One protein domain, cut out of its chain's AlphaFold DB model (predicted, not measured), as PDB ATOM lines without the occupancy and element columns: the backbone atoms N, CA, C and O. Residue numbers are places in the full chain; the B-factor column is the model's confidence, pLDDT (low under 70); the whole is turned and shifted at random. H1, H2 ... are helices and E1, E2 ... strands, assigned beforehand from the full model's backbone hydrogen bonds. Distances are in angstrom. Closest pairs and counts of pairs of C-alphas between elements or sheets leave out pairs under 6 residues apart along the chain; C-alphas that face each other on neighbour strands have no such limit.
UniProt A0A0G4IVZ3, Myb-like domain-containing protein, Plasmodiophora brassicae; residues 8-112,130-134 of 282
ATOM      1  N   ILE A   8     218.504 359.801 228.613       87.62
ATOM      2  CA  ILE A   8     217.288 360.278 227.968       87.62
ATOM      3  C   ILE A   8     217.479 361.757 227.702       87.62
ATOM      4  O   ILE A   8     217.709 362.542 228.625       87.62
ATOM      5  N   GLU A   9     217.380 362.127 226.437       88.38
ATOM      6  CA  GLU A   9     217.373 363.517 226.014       88.38
ATOM      7  C   GLU A   9     215.933 363.952 225.767       88.38
ATOM      8  O   GLU A   9     215.204 363.360 224.973       88.38
ATOM      9  N   LEU A  10     215.524 364.989 226.483       84.12
ATOM     10  CA  LEU A  10     214.227 365.632 226.380       84.12
ATOM     11  C   LEU A  10     214.451 367.044 225.845       84.12
ATOM     12  O   LEU A  10     215.394 367.723 226.245       84.12
ATOM     13  N   TRP A  11     213.591 367.512 224.948       81.06
ATOM     14  CA  TRP A  11     213.665 368.878 224.435       81.06
ATOM     15  C   TRP A  11     212.592 369.722 225.105       81.06
ATOM     16  O   TRP A  11     211.405 369.431 224.991       81.06
ATOM     17  N   THR A  12     213.014 370.767 225.809       80.31
ATOM     18  CA  THR A  12     212.113 371.718 226.466       80.31
ATOM     19  C   THR A  12     212.126 373.055 225.734       80.31
ATOM     20  O   THR A  12     213.000 373.317 224.905       80.31
ATOM     21  N   SER A  13     211.179 373.937 226.059       75.81
ATOM     22  CA  SER A  13     211.158 375.309 225.533       75.81
ATOM     23  C   SER A  13     212.401 376.126 225.915       75.81
ATOM     24  O   SER A  13     212.705 377.107 225.240       75.81
ATOM     25  N   THR A  14     213.126 375.726 226.966       74.81
ATOM     26  CA  THR A  14     214.327 376.407 227.471       74.81
ATOM     27  C   THR A  14     215.632 375.785 226.966       74.81
ATOM     28  O   THR A  14     216.688 376.405 227.093       74.81
ATOM     29  N   GLY A  15     215.577 374.603 226.341       82.69
ATOM     30  CA  GLY A  15     216.736 373.913 225.776       82.69
ATOM     31  C   GLY A  15     216.712 372.392 225.965       82.69
ATOM     32  O   GLY A  15     215.700 371.823 226.398       82.69
ATOM     33  N   PRO A  16     217.816 371.708 225.618       87.62
ATOM     34  CA  PRO A  16     217.951 370.278 225.849       87.62
ATOM     35  C   PRO A  16     218.047 369.983 227.352       87.62
ATOM     36  O   PRO A  16     218.829 370.589 228.082       87.62
ATOM     37  N   PHE A  17     217.257 369.017 227.796       89.06
ATOM     38  CA  PHE A  17     217.215 368.489 229.147       89.06
ATOM     39  C   PHE A  17     217.659 367.030 229.113       89.06
ATOM     40  O   PHE A  17     216.988 366.177 228.539       89.06
ATOM     41  N   THR A  18     218.779 366.719 229.749       92.94
ATOM     42  CA  THR A  18     219.325 365.363 229.779       92.94
ATOM     43  C   THR A  18     219.095 364.730 231.146       92.94
ATOM     44  O   THR A  18     219.529 365.267 232.166       92.94
ATOM     45  N   VAL A  19     218.461 363.560 231.170       94.06
ATOM     46  CA  VAL A  19     218.377 362.680 232.342       94.06
ATOM     47  C   VAL A  19     219.327 361.514 232.137       94.06
ATOM     48  O   VAL A  19     219.195 360.761 231.182       94.06
ATOM     49  N   THR A  20     220.277 361.339 233.045       94.62
ATOM     50  CA  THR A  20     221.132 360.151 233.106       94.62
ATOM     51  C   THR A  20     220.730 359.320 234.309       94.62
ATOM     52  O   THR A  20     220.841 359.779 235.448       94.62
ATOM     53  N   LEU A  21     220.267 358.097 234.072       95.19
ATOM     54  CA  LEU A  21     219.981 357.157 235.147       95.19
ATOM     55  C   LEU A  21     221.300 356.608 235.703       95.19
ATOM     56  O   LEU A  21     222.113 356.066 234.959       95.19
ATOM     57  N   VAL A  22     221.527 356.793 237.003       94.75
ATOM     58  CA  VAL A  22     222.756 356.357 237.681       94.75
ATOM     59  C   VAL A  22     222.578 354.962 238.266       94.75
ATOM     60  O   VAL A  22     223.480 354.142 238.152       94.75
ATOM     61  N   ASP A  23     221.449 354.720 238.934       95.62
ATOM     62  CA  ASP A  23     221.119 353.437 239.561       95.62
ATOM     63  C   ASP A  23     219.604 353.347 239.809       95.62
ATOM     64  O   ASP A  23     218.958 354.385 239.980       95.62
ATOM     65  N   HIS A  24     219.027 352.149 239.827       96.12
ATOM     66  CA  HIS A  24     217.622 351.916 240.175       96.12
ATOM     67  C   HIS A  24     217.377 350.444 240.519       96.12
ATOM     68  O   HIS A  24     218.094 349.564 240.049       96.12
ATOM     69  N   ASP A  25     216.315 350.168 241.276       96.69
ATOM     70  CA  ASP A  25     215.832 348.797 241.503       96.69
ATOM     71  C   ASP A  25     214.469 348.513 240.844       96.69
ATOM     72  O   ASP A  25     213.939 347.410 240.957       96.69
ATOM     73  N   MET A  26     213.909 349.497 240.128       96.69
ATOM     74  CA  MET A  26     212.621 349.393 239.435       96.69
ATOM     75  C   MET A  26     212.605 348.306 238.353       96.69
ATOM     76  O   MET A  26     213.600 348.090 237.659       96.69
ATOM     77  N   THR A  27     211.436 347.693 238.141       95.81
ATOM     78  CA  THR A  27     211.171 346.864 236.954       95.81
ATOM     79  C   THR A  27     211.240 347.708 235.678       95.81
ATOM     80  O   THR A  27     211.060 348.922 235.732       95.81
ATOM     81  N   GLU A  28     211.435 347.090 234.509       94.44
ATOM     82  CA  GLU A  28     211.477 347.826 233.232       94.44
ATOM     83  C   GLU A  28     210.205 348.651 232.984       94.44
ATOM     84  O   GLU A  28     210.282 349.815 232.598       94.44
ATOM     85  N   SER A  29     209.031 348.078 233.271       94.69
ATOM     86  CA  SER A  29     207.749 348.779 233.139       94.69
ATOM     87  C   SER A  29     207.582 349.908 234.160       94.69
ATOM     88  O   SER A  29     207.053 350.965 233.816       94.69
ATOM     89  N   GLY A  30     208.047 349.709 235.397       95.44
ATOM     90  CA  GLY A  30     208.035 350.740 236.436       95.44
ATOM     91  C   GLY A  30     208.980 351.892 236.107       95.44
ATOM     92  O   GLY A  30     208.610 353.055 236.260       95.44
ATOM     93  N   LEU A  31     210.166 351.578 235.580       95.56
ATOM     94  CA  LEU A  31     211.141 352.565 235.142       95.56
ATOM     95  C   LEU A  31     210.615 353.376 233.950       95.56
ATOM     96  O   LEU A  31     210.691 354.599 233.980       95.56
ATOM     97  N   ASP A  32     210.047 352.735 232.926       94.06
ATOM     98  CA  ASP A  32     209.457 353.444 231.781       94.06
ATOM     99  C   ASP A  32     208.324 354.386 232.226       94.06
ATOM    100  O   ASP A  32     208.303 355.562 231.854       94.06
ATOM    101  N   ALA A  33     207.428 353.919 233.103       95.88
ATOM    102  CA  ALA A  33     206.390 354.766 233.686       95.88
ATOM    103  C   ALA A  33     206.990 355.958 234.452       95.88
ATOM    104  O   ALA A  33     206.596 357.100 234.220       95.88
ATOM    105  N   PHE A  34     207.984 355.712 235.306       96.56
ATOM    106  CA  PHE A  34     208.686 356.737 236.077       96.56
ATOM    107  C   PHE A  34     209.345 357.805 235.190       96.56
ATOM    108  O   PHE A  34     209.171 359.006 235.417       96.56
ATOM    109  N   LEU A  35     210.051 357.389 234.139       95.00
ATOM    110  CA  LEU A  35     210.724 358.295 233.210       95.00
ATOM    111  C   LEU A  35     209.726 359.147 232.413       95.00
ATOM    112  O   LEU A  35     209.972 360.336 232.209       95.00
ATOM    113  N   ARG A  36     208.567 358.589 232.034       94.31
ATOM    114  CA  ARG A  36     207.474 359.359 231.411       94.31
ATOM    115  C   ARG A  36     206.915 360.434 232.339       94.31
ATOM    116  O   ARG A  36     206.569 361.516 231.864       94.31
ATOM    117  N   VAL A  37     206.826 360.165 233.645       96.31
ATOM    118  CA  VAL A  37     206.417 361.186 234.623       96.31
ATOM    119  C   VAL A  37     207.442 362.309 234.668       96.31
ATOM    120  O   VAL A  37     207.059 363.467 234.534       96.31
ATOM    121  N   ILE A  38     208.735 361.983 234.781       94.94
ATOM    122  CA  ILE A  38     209.805 362.991 234.772       94.94
ATOM    123  C   ILE A  38     209.730 363.848 233.513       94.94
ATOM    124  O   ILE A  38     209.735 365.072 233.630       94.94
ATOM    125  N   ALA A  39     209.607 363.225 232.338       92.25
ATOM    126  CA  ALA A  39     209.499 363.942 231.074       92.25
ATOM    127  C   ALA A  39     208.341 364.944 231.086       92.25
ATOM    128  O   ALA A  39     208.540 366.119 230.793       92.25
ATOM    129  N   ARG A  40     207.162 364.527 231.558       92.94
ATOM    130  CA  ARG A  40     205.996 365.409 231.686       92.94
ATOM    131  C   ARG A  40     206.224 366.565 232.667       92.94
ATOM    132  O   ARG A  40     205.811 367.695 232.395       92.94
ATOM    133  N   VAL A  41     206.853 366.317 233.822       94.12
ATOM    134  CA  VAL A  41     207.134 367.387 234.803       94.12
ATOM    135  C   VAL A  41     208.121 368.401 234.223       94.12
ATOM    136  O   VAL A  41     207.951 369.607 234.384       94.12
ATOM    137  N   VAL A  42     209.131 367.916 233.513       91.38
ATOM    138  CA  VAL A  42     210.134 368.743 232.840       91.38
ATOM    139  C   VAL A  42     209.505 369.575 231.720       91.38
ATOM    140  O   VAL A  42     209.694 370.787 231.686       91.38
ATOM    141  N   GLU A  43     208.693 368.968 230.853       89.00
ATOM    142  CA  GLU A  43     207.987 369.664 229.767       89.00
ATOM    143  C   GLU A  43     207.043 370.756 230.285       89.00
ATOM    144  O   GLU A  43     206.974 371.842 229.712       89.00
ATOM    145  N   SER A  44     206.329 370.485 231.380       89.19
ATOM    146  CA  SER A  44     205.369 371.433 231.961       89.19
ATOM    147  C   SER A  44     206.018 372.567 232.752       89.19
ATOM    148  O   SER A  44     205.477 373.672 232.777       89.19
ATOM    149  N   SER A  45     207.156 372.319 233.402       87.94
ATOM    150  CA  SER A  45     207.864 373.344 234.180       87.94
ATOM    151  C   SER A  45     208.843 374.168 233.345       87.94
ATOM    152  O   SER A  45     209.087 375.326 233.676       87.94
ATOM    153  N   GLY A  46     209.398 373.593 232.274       85.38
ATOM    154  CA  GLY A  46     210.487 374.199 231.506       85.38
ATOM    155  C   GLY A  46     211.823 374.247 232.261       85.38
ATOM    156  O   GLY A  46     212.742 374.923 231.803       85.38
ATOM    157  N   ASP A  47     211.940 373.565 233.406       87.25
ATOM    158  CA  ASP A  47     213.135 373.565 234.255       87.25
ATOM    159  C   ASP A  47     213.307 372.221 235.004       87.25
ATOM    160  O   ASP A  47     212.525 371.281 234.849       87.25
ATOM    161  N   ALA A  48     214.358 372.098 235.818       89.12
ATOM    162  CA  ALA A  48     214.585 370.964 236.699       89.12
ATOM    163  C   ALA A  48     213.452 370.829 237.734       89.12
ATOM    164  O   ALA A  48     213.213 371.749 238.526       89.12
ATOM    165  N   PRO A  49     212.795 369.656 237.823       92.50
ATOM    166  CA  PRO A  49     211.622 369.486 238.664       92.50
ATOM    167  C   PRO A  49     211.963 369.713 240.138       92.50
ATOM    168  O   PRO A  49     212.978 369.230 240.653       92.50
ATOM    169  N   THR A  50     211.121 370.442 240.864       94.12
ATOM    170  CA  THR A  50     211.264 370.523 242.324       94.12
ATOM    171  C   THR A  50     210.951 369.154 242.944       94.12
ATOM    172  O   THR A  50     210.115 368.430 242.401       94.12
ATOM    173  N   PRO A  51     211.574 368.769 244.077       95.94
ATOM    174  CA  PRO A  51     211.272 367.495 244.736       95.94
ATOM    175  C   PRO A  51     209.775 367.292 244.992       95.94
ATOM    176  O   PRO A  51     209.216 366.268 244.616       95.94
ATOM    177  N   THR A  52     209.111 368.308 245.548       94.62
ATOM    178  CA  THR A  52     207.672 368.281 245.835       94.62
ATOM    179  C   THR A  52     206.833 368.175 244.565       94.62
ATOM    180  O   THR A  52     205.853 367.434 244.537       94.62
ATOM    181  N   GLY A  53     207.213 368.898 243.504       94.88
ATOM    182  CA  GLY A  53     206.537 368.820 242.210       94.88
ATOM    183  C   GLY A  53     206.641 367.425 241.601       94.88
ATOM    184  O   GLY A  53     205.631 366.880 241.163       94.88
ATOM    185  N   LEU A  54     207.831 366.821 241.652       96.81
ATOM    186  CA  LEU A  54     208.064 365.467 241.159       96.81
ATOM    187  C   LEU A  54     207.251 364.427 241.939       96.81
ATOM    188  O   LEU A  54     206.540 363.643 241.318       96.81
ATOM    189  N   CYS A  55     207.294 364.444 243.277       97.25
ATOM    190  CA  CYS A  55     206.511 363.518 244.103       97.25
ATOM    191  C   CYS A  55     205.011 363.630 243.823       97.25
ATOM    192  O   CYS A  55     204.348 362.621 243.616       97.25
ATOM    193  N   ARG A  56     204.488 364.860 243.744       96.69
ATOM    194  CA  ARG A  56     203.065 365.104 243.479       96.69
ATOM    195  C   ARG A  56     202.621 364.534 242.134       96.69
ATOM    196  O   ARG A  56     201.512 364.020 242.029       96.69
ATOM    197  N   GLU A  57     203.451 364.654 241.103       97.50
ATOM    198  CA  GLU A  57     203.129 364.100 239.784       97.50
ATOM    199  C   GLU A  57     203.290 362.576 239.740       97.50
ATOM    200  O   GLU A  57     202.496 361.907 239.080       97.50
ATOM    201  N   LEU A  58     204.238 362.010 240.492       97.31
ATOM    202  CA  LEU A  58     204.350 360.560 240.666       97.31
ATOM    203  C   LEU A  58     203.115 359.988 241.372       97.31
ATOM    204  O   LEU A  58     202.521 359.048 240.857       97.31
ATOM    205  N   ASP A  59     202.664 360.601 242.470       96.38
ATOM    206  CA  ASP A  59     201.467 360.174 243.213       96.38
ATOM    207  C   ASP A  59     200.176 360.249 242.371       96.38
ATOM    208  O   ASP A  59     199.223 359.513 242.619       96.38
ATOM    209  N   ARG A  60     200.117 361.150 241.378       96.75
ATOM    210  CA  ARG A  60     198.963 361.315 240.472       96.75
ATOM    211  C   ARG A  60     199.005 360.406 239.250       96.75
ATOM    212  O   ARG A  60     198.012 360.317 238.526       96.75
ATOM    213  N   SER A  61     200.153 359.805 238.956       96.69
ATOM    214  CA  SER A  61     200.351 359.121 237.687       96.69
ATOM    215  C   SER A  61     199.729 357.724 237.699       96.69
ATOM    216  O   SER A  61     199.979 356.944 238.616       96.69
ATOM    217  N   PRO A  62     198.934 357.364 236.675       94.25
ATOM    218  CA  PRO A  62     198.323 356.045 236.608       94.25
ATOM    219  C   PRO A  62     199.408 354.968 236.507       94.25
ATOM    220  O   PRO A  62     200.304 355.056 235.670       94.25
ATOM    221  N   GLY A  63     199.317 353.953 237.366       91.31
ATOM    222  CA  GLY A  63     200.304 352.873 237.462       91.31
ATOM    223  C   GLY A  63     201.430 353.133 238.464       91.31
ATOM    224  O   GLY A  63     202.153 352.200 238.801       91.31
ATOM    225  N   MET A  64     201.537 354.353 238.994       94.69
ATOM    226  CA  MET A  64     202.414 354.664 240.116       94.69
ATOM    227  C   MET A  64     201.591 354.652 241.408       94.69
ATOM    228  O   MET A  64     200.464 355.140 241.454       94.69
ATOM    229  N   LEU A  65     202.132 354.044 242.461       93.88
ATOM    230  CA  LEU A  65     201.509 354.035 243.790       93.88
ATOM    231  C   LEU A  65     201.804 355.348 244.525       93.88
ATOM    232  O   LEU A  65     202.718 356.059 244.133       93.88
ATOM    233  N   SER A  66     201.071 355.675 245.587       94.69
ATOM    234  CA  SER A  66     201.317 356.896 246.367       94.69
ATOM    235  C   SER A  66     202.436 356.736 247.407       94.69
ATOM    236  O   SER A  66     202.793 355.618 247.790       94.69
ATOM    237  N   GLY A  67     202.960 357.858 247.909       95.31
ATOM    238  CA  GLY A  67     203.960 357.898 248.985       95.31
ATOM    239  C   GLY A  67     205.385 358.138 248.488       95.31
ATOM    240  O   GLY A  67     206.346 357.650 249.090       95.31
ATOM    241  N   TRP A  68     205.535 358.844 247.367       97.44
ATOM    242  CA  TRP A  68     206.844 359.143 246.796       97.44
ATOM    243  C   TRP A  68     207.600 360.201 247.595       97.44
ATOM    244  O   TRP A  68     207.066 361.235 247.992       97.44
ATOM    245  N   CYS A  69     208.895 359.965 247.765       96.94
ATOM    246  CA  CYS A  69     209.854 360.880 248.357       96.94
ATOM    247  C   CYS A  69     210.959 361.171 247.343       96.94
ATOM    248  O   CYS A  69     211.462 360.268 246.676       96.94
ATOM    249  N   ALA A  70     211.362 362.436 247.244       97.19
ATOM    250  CA  ALA A  70     212.444 362.865 246.374       97.19
ATOM    251  C   ALA A  70     213.400 363.776 247.144       97.19
ATOM    252  O   ALA A  70     212.990 364.690 247.860       97.19
ATOM    253  N   VAL A  71     214.695 363.551 246.952       96.31
ATOM    254  CA  VAL A  71     215.773 364.405 247.446       96.31
ATOM    255  C   VAL A  71     216.514 364.957 246.241       96.31
ATOM    256  O   VAL A  71     216.936 364.191 245.381       96.31
ATOM    257  N   ARG A  72     216.692 366.282 246.181       95.38
ATOM    258  CA  ARG A  72     217.465 366.969 245.136       95.38
ATOM    259  C   ARG A  72     218.735 367.562 245.734       95.38
ATOM    260  O   ARG A  72     218.670 368.289 246.721       95.38
ATOM    261  N   SER A  73     219.874 367.289 245.109       94.94
ATOM    262  CA  SER A  73     221.188 367.779 245.528       94.94
ATOM    263  C   SER A  73     221.995 368.308 244.345       94.94
ATOM    264  O   SER A  73     221.838 367.849 243.219       94.94
ATOM    265  N   LEU A  74     222.888 369.264 244.607       92.75
ATOM    266  CA  LEU A  74     223.923 369.702 243.661       92.75
ATOM    267  C   LEU A  74     225.166 368.797 243.702       92.75
ATOM    268  O   LEU A  74     226.026 368.872 242.827       92.75
ATOM    269  N   ASP A  75     225.279 367.954 244.731       91.75
ATOM    270  CA  ASP A  75     226.354 366.977 244.844       91.75
ATOM    271  C   ASP A  75     226.074 365.779 243.929       91.75
ATOM    272  O   ASP A  75     225.121 365.027 244.145       91.75
ATOM    273  N   ARG A  76     226.938 365.583 242.926       90.62
ATOM    274  CA  ARG A  76     226.872 364.457 241.978       90.62
ATOM    275  C   ARG A  76     227.041 363.094 242.645       90.62
ATOM    276  O   ARG A  76     226.643 362.087 242.069       90.62
ATOM    277  N   GLN A  77     227.650 363.072 243.828       89.81
ATOM    278  CA  GLN A  77     227.907 361.877 244.624       89.81
ATOM    279  C   GLN A  77     226.937 361.759 245.804       89.81
ATOM    280  O   GLN A  77     227.200 361.003 246.738       89.81
ATOM    281  N   CYS A  78     225.814 362.488 245.778       89.94
ATOM    282  CA  CYS A  78     224.820 362.418 246.838       89.94
ATOM    283  C   CYS A  78     224.367 360.965 247.059       89.94
ATOM    284  O   CYS A  78     223.905 360.277 246.142       89.94
ATOM    285  N   GLN A  79     224.523 360.513 248.302       89.19
ATOM    286  CA  GLN A  79     224.021 359.242 248.797       89.19
ATOM    287  C   GLN A  79     223.045 359.529 249.930       89.19
ATOM    288  O   GLN A  79     223.314 360.365 250.799       89.19
ATOM    289  N   VAL A  80     221.914 358.833 249.904       90.88
ATOM    290  CA  VAL A  80     220.892 358.905 250.942       90.88
ATOM    291  C   VAL A  80     220.769 357.522 251.553       90.88
ATOM    292  O   VAL A  80     220.627 356.537 250.836       90.88
ATOM    293  N   ASP A  81     220.855 357.474 252.876       91.38
ATOM    294  CA  ASP A  81     220.604 356.275 253.664       91.38
ATOM    295  C   ASP A  81     219.107 356.251 253.999       91.38
ATOM    296  O   ASP A  81     218.619 357.132 254.713       91.38
ATOM    297  N   VAL A  82     218.361 355.318 253.402       88.81
ATOM    298  CA  VAL A  82     216.908 355.201 253.576       88.81
ATOM    299  C   VAL A  82     216.630 353.954 254.404       88.81
ATOM    300  O   VAL A  82     216.850 352.840 253.941       88.81
ATOM    301  N   ALA A  83     216.146 354.146 255.634       86.38
ATOM    302  CA  ALA A  83     215.954 353.053 256.590       86.38
ATOM    303  C   ALA A  83     214.960 351.982 256.105       86.38
ATOM    304  O   ALA A  83     215.104 350.810 256.438       86.38
ATOM    305  N   SER A  84     213.943 352.391 255.344       90.19
ATOM    306  CA  SER A  84     212.958 351.505 254.729       90.19
ATOM    307  C   SER A  84     212.321 352.203 253.533       90.19
ATOM    308  O   SER A  84     211.929 353.367 253.632       90.19
ATOM    309  N   TYR A  85     212.231 351.502 252.409       95.19
ATOM    310  CA  TYR A  85     211.533 351.939 251.205       95.19
ATOM    311  C   TYR A  85     210.916 350.716 250.516       95.19
ATOM    312  O   TYR A  85     211.285 349.581 250.822       95.19
ATOM    313  N   ASP A  86     209.956 350.933 249.621       95.62
ATOM    314  CA  ASP A  86     209.326 349.839 248.881       95.62
ATOM    315  C   ASP A  86     210.266 349.317 247.777       95.62
ATOM    316  O   ASP A  86     210.623 350.098 246.886       95.62
ATOM    317  N   PRO A  87     210.690 348.038 247.793       95.75
ATOM    318  CA  PRO A  87     211.590 347.505 246.773       95.75
ATOM    319  C   PRO A  87     211.011 347.655 245.366       95.75
ATOM    320  O   PRO A  87     209.820 347.441 245.143       95.75
ATOM    321  N   GLY A  88     211.858 348.002 244.401       96.75
ATOM    322  CA  GLY A  88     211.420 348.243 243.026       96.75
ATOM    323  C   GLY A  88     210.849 349.637 242.780       96.75
ATOM    324  O   GLY A  88     210.194 349.859 241.761       96.75
ATOM    325  N   THR A  89     211.069 350.578 243.701       97.00
ATOM    326  CA  THR A  89     210.632 351.977 243.575       97.00
ATOM    327  C   THR A  89     211.766 352.982 243.727       97.00
ATOM    328  O   THR A  89     211.522 354.184 243.733       97.00
ATOM    329  N   TYR A  90     213.007 352.525 243.846       97.38
ATOM    330  CA  TYR A  90     214.169 353.382 243.986       97.38
ATOM    331  C   TYR A  90     214.755 353.740 242.622       97.38
ATOM    332  O   TYR A  90     214.977 352.877 241.770       97.38
ATOM    333  N   ALA A  91     215.069 355.021 242.438       97.31
ATOM    334  CA  ALA A  91     215.864 355.512 241.326       97.31
ATOM    335  C   ALA A  91     216.771 356.666 241.763       97.31
ATOM    336  O   ALA A  91     216.364 357.597 242.465       97.31
ATOM    337  N   ARG A  92     218.008 356.643 241.272       96.69
ATOM    338  CA  ARG A  92     218.957 357.747 241.340       96.69
ATOM    339  C   ARG A  92     219.298 358.204 239.935       96.69
ATOM    340  O   ARG A  92     219.767 357.424 239.112       96.69
ATOM    341  N   LEU A  93     219.111 359.489 239.677       96.44
ATOM    342  CA  LEU A  93     219.328 360.083 238.362       96.44
ATOM    343  C   LEU A  93     220.029 361.429 238.467       96.44
ATOM    344  O   LEU A  93     219.937 362.129 239.475       96.44
ATOM    345  N   GLN A  94     220.724 361.792 237.401       95.31
ATOM    346  CA  GLN A  94     221.298 363.110 237.207       95.31
ATOM    347  C   GLN A  94     220.509 363.826 236.121       95.31
ATOM    348  O   GLN A  94     220.404 363.330 235.003       95.31
ATOM    349  N   ALA A  95     219.958 364.987 236.450       93.44
ATOM    350  CA  ALA A  95     219.253 365.843 235.512       93.44
ATOM    351  C   ALA A  95     220.110 367.069 235.181       93.44
ATOM    352  O   ALA A  95     220.664 367.713 236.076       93.44
ATOM    353  N   SER A  96     220.210 367.384 233.894       90.88
ATOM    354  CA  SER A  96     220.965 368.522 233.370       90.88
ATOM    355  C   SER A  96     220.084 369.278 232.377       90.88
ATOM    356  O   SER A  96     219.864 368.794 231.276       90.88
ATOM    357  N   CYS A  97     219.560 370.440 232.766       77.19
ATOM    358  CA  CYS A  97     218.730 371.311 231.915       77.19
ATOM    359  C   CYS A  97     219.425 372.628 231.566       77.19
ATOM    360  O   CYS A  97     219.238 373.203 230.501       77.19
ATOM    361  N   CYS A  98     220.275 373.073 232.479       67.88
ATOM    362  CA  CYS A  98     221.160 374.217 232.411       67.88
ATOM    363  C   CYS A  98     222.084 374.110 233.637       67.88
ATOM    364  O   CYS A  98     221.841 373.309 234.542       67.88
ATOM    365  N   VAL A  99     223.199 374.844 233.676       67.69
ATOM    366  CA  VAL A  99     224.057 374.821 234.871       67.69
ATOM    367  C   VAL A  99     223.272 375.475 236.018       67.69
ATOM    368  O   VAL A  99     222.948 376.658 235.898       67.69
ATOM    369  N   PRO A 100     223.004 374.761 237.130       83.38
ATOM    370  CA  PRO A 100     223.705 373.554 237.589       83.38
ATOM    371  C   PRO A 100     223.007 372.199 237.334       83.38
ATOM    372  O   PRO A 100     221.789 372.084 237.349       83.38
ATOM    373  N   ASN A 101     223.808 371.128 237.236       90.25
ATOM    374  CA  ASN A 101     223.305 369.749 237.194       90.25
ATOM    375  C   ASN A 101     222.833 369.306 238.584       90.25
ATOM    376  O   ASN A 101     223.547 369.490 239.575       90.25
ATOM    377  N   PHE A 102     221.689 368.635 238.638       94.50
ATOM    378  CA  PHE A 102     221.102 368.129 239.873       94.50
ATOM    379  C   PHE A 102     221.158 366.606 239.931       94.50
ATOM    380  O   PHE A 102     220.947 365.922 238.934       94.50
ATOM    381  N   THR A 103     221.398 366.068 241.121       95.88
ATOM    382  CA  THR A 103     221.216 364.648 241.433       95.88
ATOM    383  C   THR A 103     219.923 364.480 242.204       95.88
ATOM    384  O   THR A 103     219.704 365.169 243.204       95.88
ATOM    385  N   TYR A 104     219.084 363.561 241.746       97.12
ATOM    386  CA  TYR A 104     217.853 363.173 242.409       97.12
ATOM    387  C   TYR A 104     217.998 361.767 242.963       97.12
ATOM    388  O   TYR A 104     218.488 360.873 242.275       97.12
ATOM    389  N   VAL A 105     217.541 361.584 244.195       97.31
ATOM    390  CA  VAL A 105     217.291 360.271 244.789       97.31
ATOM    391  C   VAL A 105     215.800 360.199 245.062       97.31
ATOM    392  O   VAL A 105     215.280 361.009 245.830       97.31
ATOM    393  N   VAL A 106     215.118 359.281 244.389       97.94
ATOM    394  CA  VAL A 106     213.664 359.137 244.425       97.94
ATOM    395  C   VAL A 106     213.331 357.722 244.861       97.94
ATOM    396  O   VAL A 106     213.935 356.768 244.380       97.94
ATOM    397  N   PHE A 107     212.412 357.587 245.806       97.56
ATOM    398  CA  PHE A 107     211.988 356.302 246.351       97.56
ATOM    399  C   PHE A 107     210.567 356.414 246.892       97.56
ATOM    400  O   PHE A 107     210.124 357.506 247.253       97.56
ATOM    401  N   ARG A 108     209.846 355.296 246.976       96.75
ATOM    402  CA  ARG A 108     208.539 355.259 247.636       96.75
ATOM    403  C   ARG A 108     208.695 354.732 249.053       96.75
ATOM    404  O   ARG A 108     209.363 353.723 249.274       96.75
ATOM    405  N   MET A 109     208.069 355.396 250.019       94.25
ATOM    406  CA  MET A 109     207.990 354.845 251.369       94.25
ATOM    407  C   MET A 109     207.076 353.623 251.359       94.25
ATOM    408  O   MET A 109     206.081 353.572 250.627       94.25
ATOM    409  N   HIS A 110     207.411 352.630 252.179       88.31
ATOM    410  CA  HIS A 110     206.507 351.521 252.416       88.31
ATOM    411  C   HIS A 110     205.301 352.059 253.190       88.31
ATOM    412  O   HIS A 110     205.347 352.217 254.410       88.31
ATOM    413  N   ASN A 111     204.223 352.371 252.472       77.19
ATOM    414  CA  ASN A 111     202.909 352.507 253.073       77.19
ATOM    415  C   ASN A 111     202.503 351.089 253.455       77.19
ATOM    416  O   ASN A 111     201.859 350.392 252.668       77.19
ATOM    417  N   GLY A 112     202.962 350.636 254.625       70.75
ATOM    418  CA  GLY A 112     202.411 349.432 255.223       70.75
ATOM    419  C   GLY A 112     200.886 349.547 255.178       70.75
ATOM    420  O   GLY A 112     200.373 350.673 255.270       70.75
ATOM    421  N   VAL A 130     214.598 360.493 258.628       49.12
ATOM    422  CA  VAL A 130     215.854 361.178 258.917       49.12
ATOM    423  C   VAL A 130     216.754 361.000 257.699       49.12
ATOM    424  O   VAL A 130     217.523 360.049 257.603       49.12
ATOM    425  N   VAL A 131     216.654 361.926 256.748       51.06
ATOM    426  CA  VAL A 131     217.568 361.995 255.604       51.06
ATOM    427  C   VAL A 131     218.924 362.481 256.112       51.06
ATOM    428  O   VAL A 131     219.160 363.679 256.289       51.06
ATOM    429  N   VAL A 132     219.837 361.545 256.374       52.44
ATOM    430  CA  VAL A 132     221.226 361.873 256.707       52.44
ATOM    431  C   VAL A 132     222.009 362.018 255.407       52.44
ATOM    432  O   VAL A 132     222.501 361.042 254.845       52.44
ATOM    433  N   ALA A 133     222.158 363.253 254.933       49.91
ATOM    434  CA  ALA A 133     223.132 363.551 253.891       49.91
ATOM    435  C   ALA A 133     224.542 363.325 254.461       49.91
ATOM    436  O   ALA A 133     225.037 364.118 255.272       49.91
ATOM    437  N   ARG A 134     225.195 362.226 254.069       47.31
ATOM    438  CA  ARG A 134     226.599 361.994 254.420       47.31
ATOM    439  C   ARG A 134     227.441 363.027 253.676       47.31
ATOM    440  O   ARG A 134     227.321 363.172 252.463       47.31
TER     441      ARG A 134
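AT A GLANCE: This is residues 8 to 112 and 130 to 134 of the 282 residues of the protein "Myb-like domain-containing protein" of Plasmodiophora brassicae (UniProt A0A0G4IVZ3). A strongly twisted antiparallel sheet of five strands has two helices, H1 and H2, over one face, making two layers, with H1 over E2 towards one edge of the sheet and H2 over the edge strand E3 at the other; the two helices meet at a steep tilt, and no named helix lies over the other face. The printed part has 110 residues, with two named helices and five named strands in the order E1, E2, H1, H2, E3, E4, E5 along the chain, and the sheet's order is E1, E2, E4, E5, E3. The class is mixed, helices and strands. The whole is compact, with a radius of gyration of the C-alphas of 13.2 A and spans of 40 by 34 by 23 A.

HOW THE PARTS SIT: Start at E1, residues 8 to 12, an edge strand in a hairpin with E2, residues 15 to 24; N 10 and O 17 are 2.8 A apart. E2 is antiparallel to E4, residues 91 to 96, with N 20 and O 94 at 2.8 A. E4 forms a hairpin with E5, residues 102 to 108, where N 93 and O 104 are 3.0 A apart. E5 is antiparallel to the other edge strand, E3, residues 68 to 73, with N 71 and O 105 at 2.8 A. H1, residues 28 to 45, is over E2 at a height over the sheet of 8.7 A, only just slantwise to the strands at 31 degrees on the local plane. H2, residues 51 to 60, is on the same face, over E3 and along the strands, at a height of 7.3 A. H1 touches H2 with residues 34 to 41 alone, at a steep tilt of 59 degrees, opposite ways; their closest C-alphas, Val 37 and Leu 58, are 6.4 A apart. Every O i to N i+4 pair in H1 and H2 is within hydrogen-bond range.

IN THESE COORDINATES: Find C-alpha 8 at (217.288, 360.278, 227.968), where E1 begins. E2 then spans 26.3 A, and H1 runs 25.8 A from C-alpha 28 at (211.477, 347.826, 233.232). H2, E3 and E4 follow, and E5 covers 19.6 A to C-alpha 108 at (208.539, 355.259, 247.636).

THE WHOLE: The C-alphas of Gly 15 and Gly 112 are the two farthest apart, 40.9 A. Look for the long link from E3 to E4 at residues 74 to 90. Residues 113 to 129 are cut out, and C-alphas 112 and 130 are 18.2 A apart. The model's pLDDT is under 70 at residues 98 to 99 and 130 to 134.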